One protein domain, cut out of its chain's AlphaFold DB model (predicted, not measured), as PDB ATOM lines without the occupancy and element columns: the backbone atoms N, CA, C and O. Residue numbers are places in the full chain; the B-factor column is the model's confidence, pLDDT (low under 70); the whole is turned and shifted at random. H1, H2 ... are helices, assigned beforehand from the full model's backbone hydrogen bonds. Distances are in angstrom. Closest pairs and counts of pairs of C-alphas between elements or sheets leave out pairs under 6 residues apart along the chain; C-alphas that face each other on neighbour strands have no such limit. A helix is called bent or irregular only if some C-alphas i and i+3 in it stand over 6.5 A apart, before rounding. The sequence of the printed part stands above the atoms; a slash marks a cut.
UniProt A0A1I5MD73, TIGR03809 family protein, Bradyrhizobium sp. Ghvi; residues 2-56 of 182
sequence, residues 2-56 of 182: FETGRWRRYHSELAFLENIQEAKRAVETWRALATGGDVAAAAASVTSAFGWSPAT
ATOM      1  N   PHE A   2      -5.689  -9.174  -8.622       72.56
ATOM      2  CA  PHE A   2      -4.998  -9.098  -7.332       72.56
ATOM      3  C   PHE A   2      -4.890 -10.461  -6.622       72.56
ATOM      4  O   PHE A   2      -3.770 -10.864  -6.319       72.56
ATOM      5  N   GLU A   3      -5.992 -11.218  -6.460       82.81
ATOM      6  CA  GLU A   3      -5.959 -12.498  -5.713       82.81
ATOM      7  C   GLU A   3      -5.055 -13.537  -6.377       82.81
ATOM      8  O   GLU A   3      -4.363 -14.306  -5.723       82.81
ATOM      9  N   THR A   4      -5.010 -13.512  -7.708       89.31
ATOM     10  CA  THR A   4      -4.163 -14.396  -8.515       89.31
ATOM     11  C   THR A   4      -2.668 -14.055  -8.439       89.31
ATOM     12  O   THR A   4      -1.873 -14.701  -9.112       89.31
ATOM     13  N   GLY A   5      -2.269 -12.981  -7.742       87.56
ATOM     14  CA  GLY A   5      -0.871 -12.523  -7.660       87.56
ATOM     15  C   GLY A   5      -0.270 -12.055  -8.992       87.56
ATOM     16  O   GLY A   5       0.908 -11.717  -9.074       87.56
ATOM     17  N   ARG A   6      -1.082 -12.009 -10.055       89.38
ATOM     18  CA  ARG A   6      -0.662 -11.764 -11.439       89.38
ATOM     19  C   ARG A   6      -0.023 -10.384 -11.646       89.38
ATOM     20  O   ARG A   6       0.717 -10.207 -12.610       89.38
ATOM     21  N   TRP A   7      -0.290  -9.440 -10.745       91.19
ATOM     22  CA  TRP A   7       0.270  -8.086 -10.712       91.19
ATOM     23  C   TRP A   7       1.772  -8.050 -10.384       91.19
ATOM     24  O   TRP A   7       2.472  -7.166 -10.874       91.19
ATOM     25  N   ARG A   8       2.292  -9.060  -9.664       91.44
ATOM     26  CA  ARG A   8       3.721  -9.184  -9.313       91.44
ATOM     27  C   ARG A   8       4.644  -9.300 -10.529       91.44
ATOM     28  O   ARG A   8       5.852  -9.167 -10.404       91.44
ATOM     29  N   ARG A   9       4.079  -9.565 -11.713       93.38
ATOM     30  CA  ARG A   9       4.814  -9.608 -12.985       93.38
ATOM     31  C   ARG A   9       5.161  -8.226 -13.539       93.38
ATOM     32  O   ARG A   9       6.026  -8.142 -14.399       93.38
ATOM     33  N   TYR A  10       4.479  -7.177 -13.082       88.56
ATOM     34  CA  TYR A  10       4.601  -5.822 -13.630       88.56
ATOM     35  C   TYR A  10       4.992  -4.787 -12.573       88.56
ATOM     36  O   TYR A  10       5.589  -3.771 -12.910       88.56
ATOM     37  N   HIS A  11       4.682  -5.046 -11.301       90.38
ATOM     38  CA  HIS A  11       4.949  -4.127 -10.202       90.38
ATOM     39  C   HIS A  11       5.629  -4.850  -9.042       90.38
ATOM     40  O   HIS A  11       5.296  -5.997  -8.733       90.38
ATOM     41  N   SER A  12       6.556  -4.154  -8.379       91.38
ATOM     42  CA  SER A  12       7.037  -4.566  -7.063       91.38
ATOM     43  C   SER A  12       5.914  -4.432  -6.035       91.38
ATOM     44  O   SER A  12       4.966  -3.668  -6.222       91.38
ATOM     45  N   GLU A  13       6.015  -5.175  -4.934       88.62
ATOM     46  CA  GLU A  13       5.038  -5.095  -3.845       88.62
ATOM     47  C   GLU A  13       4.903  -3.680  -3.287       88.62
ATOM     48  O   GLU A  13       3.787  -3.211  -3.087       88.62
ATOM     49  N   LEU A  14       6.020  -2.963  -3.162       92.25
ATOM     50  CA  LEU A  14       6.019  -1.572  -2.727       92.25
ATOM     51  C   LEU A  14       5.273  -0.658  -3.712       92.25
ATOM     52  O   LEU A  14       4.332   0.018  -3.311       92.25
ATOM     53  N   ALA A  15       5.618  -0.702  -5.004       91.75
ATOM     54  CA  ALA A  15       4.985   0.139  -6.024       91.75
ATOM     55  C   ALA A  15       3.482  -0.151  -6.167       91.75
ATOM     56  O   ALA A  15       2.681   0.730  -6.476       91.75
ATOM     57  N   PHE A  16       3.082  -1.402  -5.939       90.44
ATOM     58  CA  PHE A  16       1.680  -1.791  -5.938       90.44
ATOM     59  C   PHE A  16       0.919  -1.219  -4.737       90.44
ATOM     60  O   PHE A  16      -0.191  -0.710  -4.899       90.44
ATOM     61  N   LEU A  17       1.511  -1.272  -3.540       91.88
ATOM     62  CA  LEU A  17       0.911  -0.680  -2.343       91.88
ATOM     63  C   LEU A  17       0.813   0.844  -2.457       91.88
ATOM     64  O   LEU A  17      -0.231   1.401  -2.115       91.88
ATOM     65  N   GLU A  18       1.841   1.501  -2.991       94.25
ATOM     66  CA  GLU A  18       1.823   2.939  -3.287       94.25
ATOM     67  C   GLU A  18       0.694   3.293  -4.260       94.25
ATOM     68  O   GLU A  18      -0.101   4.185  -3.975       94.25
ATOM     69  N   ASN A  19       0.542   2.537  -5.352       93.06
ATOM     70  CA  ASN A  19      -0.538   2.752  -6.317       93.06
ATOM     71  C   ASN A  19      -1.928   2.619  -5.675       93.06
ATOM     72  O   ASN A  19      -2.799   3.459  -5.896       93.06
ATOM     73  N   ILE A  20      -2.137   1.600  -4.831       92.88
ATOM     74  CA  ILE A  20      -3.405   1.441  -4.106       92.88
ATOM     75  C   ILE A  20      -3.657   2.625  -3.170       92.88
ATOM     76  O   ILE A  20      -4.788   3.109  -3.081       92.88
ATOM     77  N   GLN A  21      -2.639   3.080  -2.439       95.25
ATOM     78  CA  GLN A  21      -2.772   4.229  -1.545       95.25
ATOM     79  C   GLN A  21      -3.086   5.510  -2.320       95.25
ATOM     80  O   GLN A  21      -3.957   6.277  -1.908       95.25
ATOM     81  N   GLU A  22      -2.430   5.722  -3.457       95.88
ATOM     82  CA  GLU A  22      -2.681   6.864  -4.330       95.88
ATOM     83  C   GLU A  22      -4.092   6.818  -4.921       95.88
ATOM     84  O   GLU A  22      -4.809   7.819  -4.881       95.88
ATOM     85  N   ALA A  23      -4.554   5.643  -5.356       96.25
ATOM     86  CA  ALA A  23      -5.921   5.455  -5.828       96.25
ATOM     87  C   ALA A  23      -6.952   5.798  -4.741       96.25
ATOM     88  O   ALA A  23      -7.955   6.454  -5.026       96.25
ATOM     89  N   LYS A  24      -6.701   5.412  -3.482       95.94
ATOM     90  CA  LYS A  24      -7.574   5.774  -2.354       95.94
ATOM     91  C   LYS A  24      -7.610   7.282  -2.117       95.94
ATOM     92  O   LYS A  24      -8.700   7.843  -2.032       95.94
ATOM     93  N   ARG A  25      -6.447   7.940  -2.085       93.56
ATOM     94  CA  ARG A  25      -6.359   9.403  -1.938       93.56
ATOM     95  C   ARG A  25      -7.089  10.120  -3.063       93.56
ATOM     96  O   ARG A  25      -7.867  11.025  -2.795       93.56
ATOM     97  N   ALA A  26      -6.896   9.676  -4.304       95.69
ATOM     98  CA  ALA A  26      -7.605  10.230  -5.445       95.69
ATOM     99  C   ALA A  26      -9.121  10.135  -5.229       95.69
ATOM    100  O   ALA A  26      -9.811  11.145  -5.332       95.69
ATOM    101  N   VAL A  27      -9.643   8.956  -4.868       96.50
ATOM    102  CA  VAL A  27     -11.078   8.764  -4.593       96.50
ATOM    103  C   VAL A  27     -11.577   9.689  -3.480       96.50
ATOM    104  O   VAL A  27     -12.655  10.267  -3.617       96.50
ATOM    105  N   GLU A  28     -10.815   9.864  -2.403       92.44
ATOM    106  CA  GLU A  28     -11.153  10.801  -1.326       92.44
ATOM    107  C   GLU A  28     -11.209  12.248  -1.826       92.44
ATOM    108  O   GLU A  28     -12.171  12.958  -1.526       92.44
ATOM    109  N   THR A  29     -10.253  12.670  -2.656       91.75
ATOM    110  CA  THR A  29     -10.263  13.992  -3.296       91.75
ATOM    111  C   THR A  29     -11.490  14.169  -4.191       91.75
ATOM    112  O   THR A  29     -12.185  15.180  -4.085       91.75
ATOM    113  N   TRP A  30     -11.814  13.184  -5.035       94.56
ATOM    114  CA  TRP A  30     -13.011  13.224  -5.885       94.56
ATOM    115  C   TRP A  30     -14.297  13.268  -5.054       94.56
ATOM    116  O   TRP A  30     -15.228  13.996  -5.398       94.56
ATOM    117  N   ARG A  31     -14.350  12.548  -3.930       92.19
ATOM    118  CA  ARG A  31     -15.490  12.585  -3.006       92.19
ATOM    119  C   ARG A  31     -15.621  13.943  -2.316       92.19
ATOM    120  O   ARG A  31     -16.739  14.440  -2.195       92.19
ATOM    121  N   ALA A  32     -14.513  14.554  -1.899       88.12
ATOM    122  CA  ALA A  32     -14.511  15.897  -1.320       88.12
ATOM    123  C   ALA A  32     -15.047  16.929  -2.323       88.12
ATOM    124  O   ALA A  32     -15.941  17.701  -1.981       88.12
ATOM    125  N   LEU A  33     -14.591  16.859  -3.579       89.75
ATOM    126  CA  LEU A  33     -15.095  17.684  -4.681       89.75
ATOM    127  C   LEU A  33     -16.598  17.485  -4.918       89.75
ATOM    128  O   LEU A  33     -17.329  18.462  -5.046       89.75
ATOM    129  N   ALA A  34     -17.065  16.235  -4.945       80.44
ATOM    130  CA  ALA A  34     -18.469  15.912  -5.195       80.44
ATOM    131  C   ALA A  34     -19.405  16.323  -4.044       80.44
ATOM    132  O   ALA A  34     -20.560  16.662  -4.284       80.44
ATOM    133  N   THR A  35     -18.916  16.302  -2.801       86.31
ATOM    134  CA  THR A  35     -19.706  16.642  -1.600       86.31
ATOM    135  C   THR A  35     -19.623  18.137  -1.256       86.31
ATOM    136  O   THR A  35     -20.358  18.614  -0.398       86.31
ATOM    137  N   GLY A  36     -18.736  18.896  -1.913       66.50
ATOM    138  CA  GLY A  36     -18.474  20.303  -1.585       66.50
ATOM    139  C   GLY A  36     -17.655  20.504  -0.302       66.50
ATOM    140  O   GLY A  36     -17.674  21.591   0.269       66.50
ATOM    141  N   GLY A  37     -16.949  19.466   0.163       63.38
ATOM    142  CA  GLY A  37     -16.013  19.550   1.287       63.38
ATOM    143  C   GLY A  37     -14.723  20.270   0.888       63.38
ATOM    144  O   GLY A  37     -14.381  20.296  -0.289       63.38
ATOM    145  N   ASP A  38     -14.023  20.854   1.864       58.84
ATOM    146  CA  ASP A  38     -12.956  21.855   1.702       58.84
ATOM    147  C   ASP A  38     -11.899  21.510   0.622       58.84
ATOM    148  O   ASP A  38     -10.864  20.874   0.851       58.84
ATOM    149  N   VAL A  39     -12.204  21.940  -0.606       57.97
ATOM    150  CA  VAL A  39     -11.540  21.554  -1.860       57.97
ATOM    151  C   VAL A  39     -10.077  21.998  -1.890       57.97
ATOM    152  O   VAL A  39      -9.238  21.368  -2.533       57.97
ATOM    153  N   ALA A  40      -9.750  23.076  -1.174       56.84
ATOM    154  CA  ALA A  40      -8.402  23.623  -1.107       56.84
ATOM    155  C   ALA A  40      -7.464  22.768  -0.239       56.84
ATOM    156  O   ALA A  40      -6.319  22.544  -0.629       56.84
ATOM    157  N   ALA A  41      -7.949  22.241   0.889       58.03
ATOM    158  CA  ALA A  41      -7.161  21.370   1.761       58.03
ATOM    159  C   ALA A  41      -6.954  19.979   1.136       58.03
ATOM    160  O   ALA A  41      -5.854  19.430   1.187       58.03
ATOM    161  N   ALA A  42      -7.986  19.441   0.474       56.53
ATOM    162  CA  ALA A  42      -7.920  18.147  -0.210       56.53
ATOM    163  C   ALA A  42      -7.055  18.169  -1.488       56.53
ATOM    164  O   ALA A  42      -6.439  17.164  -1.828       56.53
ATOM    165  N   ALA A  43      -6.982  19.303  -2.194       57.69
ATOM    166  CA  ALA A  43      -6.120  19.463  -3.369       57.69
ATOM    167  C   ALA A  43      -4.645  19.714  -3.005       57.69
ATOM    168  O   ALA A  43      -3.758  19.354  -3.777       57.69
ATOM    169  N   ALA A  44      -4.371  20.315  -1.842       59.44
ATOM    170  CA  ALA A  44      -3.013  20.599  -1.370       59.44
ATOM    171  C   ALA A  44      -2.269  19.355  -0.847       59.44
ATOM    172  O   ALA A  44      -1.044  19.364  -0.771       59.44
ATOM    173  N   SER A  45      -2.985  18.281  -0.499       55.00
ATOM    174  CA  SER A  45      -2.392  17.022  -0.026       55.00
ATOM    175  C   SER A  45      -2.036  16.039  -1.153       55.00
ATOM    176  O   SER A  45      -1.369  15.031  -0.896       55.00
ATOM    177  N   VAL A  46      -2.436  16.333  -2.398       55.66
ATOM    178  CA  VAL A  46      -2.075  15.573  -3.606       55.66
ATOM    179  C   VAL A  46      -0.887  16.255  -4.284       55.66
ATOM    180  O   VAL A  46      -1.010  16.916  -5.313       55.66
ATOM    181  N   THR A  47       0.292  16.099  -3.686       54.84
ATOM    182  CA  THR A  47       1.560  16.329  -4.388       54.84
ATOM    183  C   THR A  47       1.844  15.080  -5.215       54.84
ATOM    184  O   THR A  47       2.277  14.062  -4.681       54.84
ATOM    185  N   SER A  48       1.544  15.134  -6.511       51.03
ATOM    186  CA  SER A  48       1.804  14.023  -7.429       51.03
ATOM    187  C   SER A  48       3.298  13.899  -7.747       51.03
ATOM    188  O   SER A  48       3.945  14.884  -8.109       51.03
ATOM    189  N   ALA A  49       3.830  12.673  -7.718       56.44
ATOM    190  CA  ALA A  49       5.155  12.340  -8.259       56.44
ATOM    191  C   ALA A  49       5.240  12.504  -9.796       56.44
ATOM    192  O   ALA A  49       6.334  12.523 -10.356       56.44
ATOM    193  N   PHE A  50       4.099  12.668 -10.477       53.66
ATOM    194  CA  PHE A  50       3.987  12.910 -11.920       53.66
ATOM    195  C   PHE A  50       3.835  14.398 -12.285       53.66
ATOM    196  O   PHE A  50       3.516  14.727 -13.426       53.66
ATOM    197  N   GLY A  51       4.059  15.320 -11.338       58.12
ATOM    198  CA  GLY A  51       4.089  16.764 -11.610       58.12
ATOM    199  C   GLY A  51       2.726  17.396 -11.922       58.12
ATOM    200  O   GLY A  51       2.659  18.585 -12.224       58.12
ATOM    201  N   TRP A  52       1.636  16.631 -11.825       45.56
ATOM    202  CA  TRP A  52       0.280  17.162 -11.907       45.56
ATOM    203  C   TRP A  52      -0.195  17.579 -10.513       45.56
ATOM    204  O   TRP A  52      -0.579  16.738  -9.701       45.56
ATOM    205  N   SER A  53      -0.195  18.883 -10.241       44.34
ATOM    206  CA  SER A  53      -0.828  19.456  -9.051       44.34
ATOM    207  C   SER A  53      -2.142  20.139  -9.450       44.34
ATOM    208  O   SER A  53      -2.125  21.099 -10.218       44.34
ATOM    209  N   PRO A  54      -3.307  19.739  -8.913       53.19
ATOM    210  CA  PRO A  54      -4.546  20.492  -9.131       53.19
ATOM    211  C   PRO A  54      -4.465  21.924  -8.563       53.19
ATOM    212  O   PRO A  54      -5.164  22.819  -9.033       53.19
ATOM    213  N   ALA A  55      -3.558  22.170  -7.609       52.50
ATOM    214  CA  ALA A  55      -3.257  23.495  -7.065       52.50
ATOM    215  C   ALA A  55      -2.568  24.457  -8.060       52.50
ATOM    216  O   ALA A  55      -2.507  25.653  -7.784       52.50
ATOM    217  N   THR A  56      -2.063  23.973  -9.204       52.81
ATOM    218  CA  THR A  56      -1.416  24.813 -10.232       52.81
ATOM    219  C   THR A  56      -2.334  25.192 -11.396       52.81
ATOM    220  O   THR A  56      -1.882  25.862 -12.323       52.81
TER     221      THR A  56
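AT A GLANCE: This is residues 2 to 56 of the 182 residues of the protein "TIGR03809 family protein" of Bradyrhizobium sp. Ghvi (UniProt A0A1I5MD73). One long helix, H2, makes the longest axis of a flat, loosely built shape; at its far end the short H3 folds back on it as a lopsided helical hairpin, and at its near end sits the small turn of H1. After H3 a loop of residues 45 to 56, with no named element, runs out and turns round near residue 49 to come back toward H3. The printed part has 55 residues with three named helices, H1, H2 and H3 in that order along the chain, and no named strand; the class is all helix. The whole is loose, with a radius of gyration of the C-alphas of 14.0 A, and the C-alphas span 38 by 23 by 11 A.

IN THESE COORDINATES: H2 holds residues 13 to 35, from C-alpha 13 at (5.038, -5.095, -3.845) to C-alpha 35 at (-19.706, 16.642, -1.600), 33.0 A from first to last C-alpha. H3 follows with residues 39 to 44, 8.6 A long, and ends at C-alpha 44 at (-3.013, 20.599, -1.370). Before H2 comes H1, residues 6 to 9, which begins at C-alpha 6 at (-0.662, -11.764, -11.439). H1 is neither bent nor irregular, but only just: C-alphas 6 and 9 are 6.1 A apart.

HOW THE PARTS SIT: H2 touches H3 with residues 29 to 33 alone. The closest C-alphas of the two are those of Thr 29 and Ala 42, 5.7 A apart. H2 and H3 form a helical hairpin and run opposite ways at a shallow tilt of 24 degrees, with their centres 13.9 A apart. H1 and H2 meet only through their link, and H1 and H3 are apart. In H2 and H3 every O i to N i+4 pair is within hydrogen-bond range. H1, with 4 residues, is too short for such a pair, and its one O i to N i+3 pair is not within range.

THE WHOLE: The two C-alphas farthest apart are those of Arg 9 and Gly 36, 39.6 A, while the first and last printed C-alphas, of Phe 2 and Thr 56, are 34.2 A apart. The printed part has no cut. The links from H1 to H2 and from H2 to H3 are both tight, with 3 residues each. The C-alphas of residues 45 to 56 lie 8 to 17 A from the mean of all C-alphas. The mean pLDDT of the printed part is 77.4, and residues 36 to 56 are under 70; H2 has a mean of 92 and H3 a mean of 58.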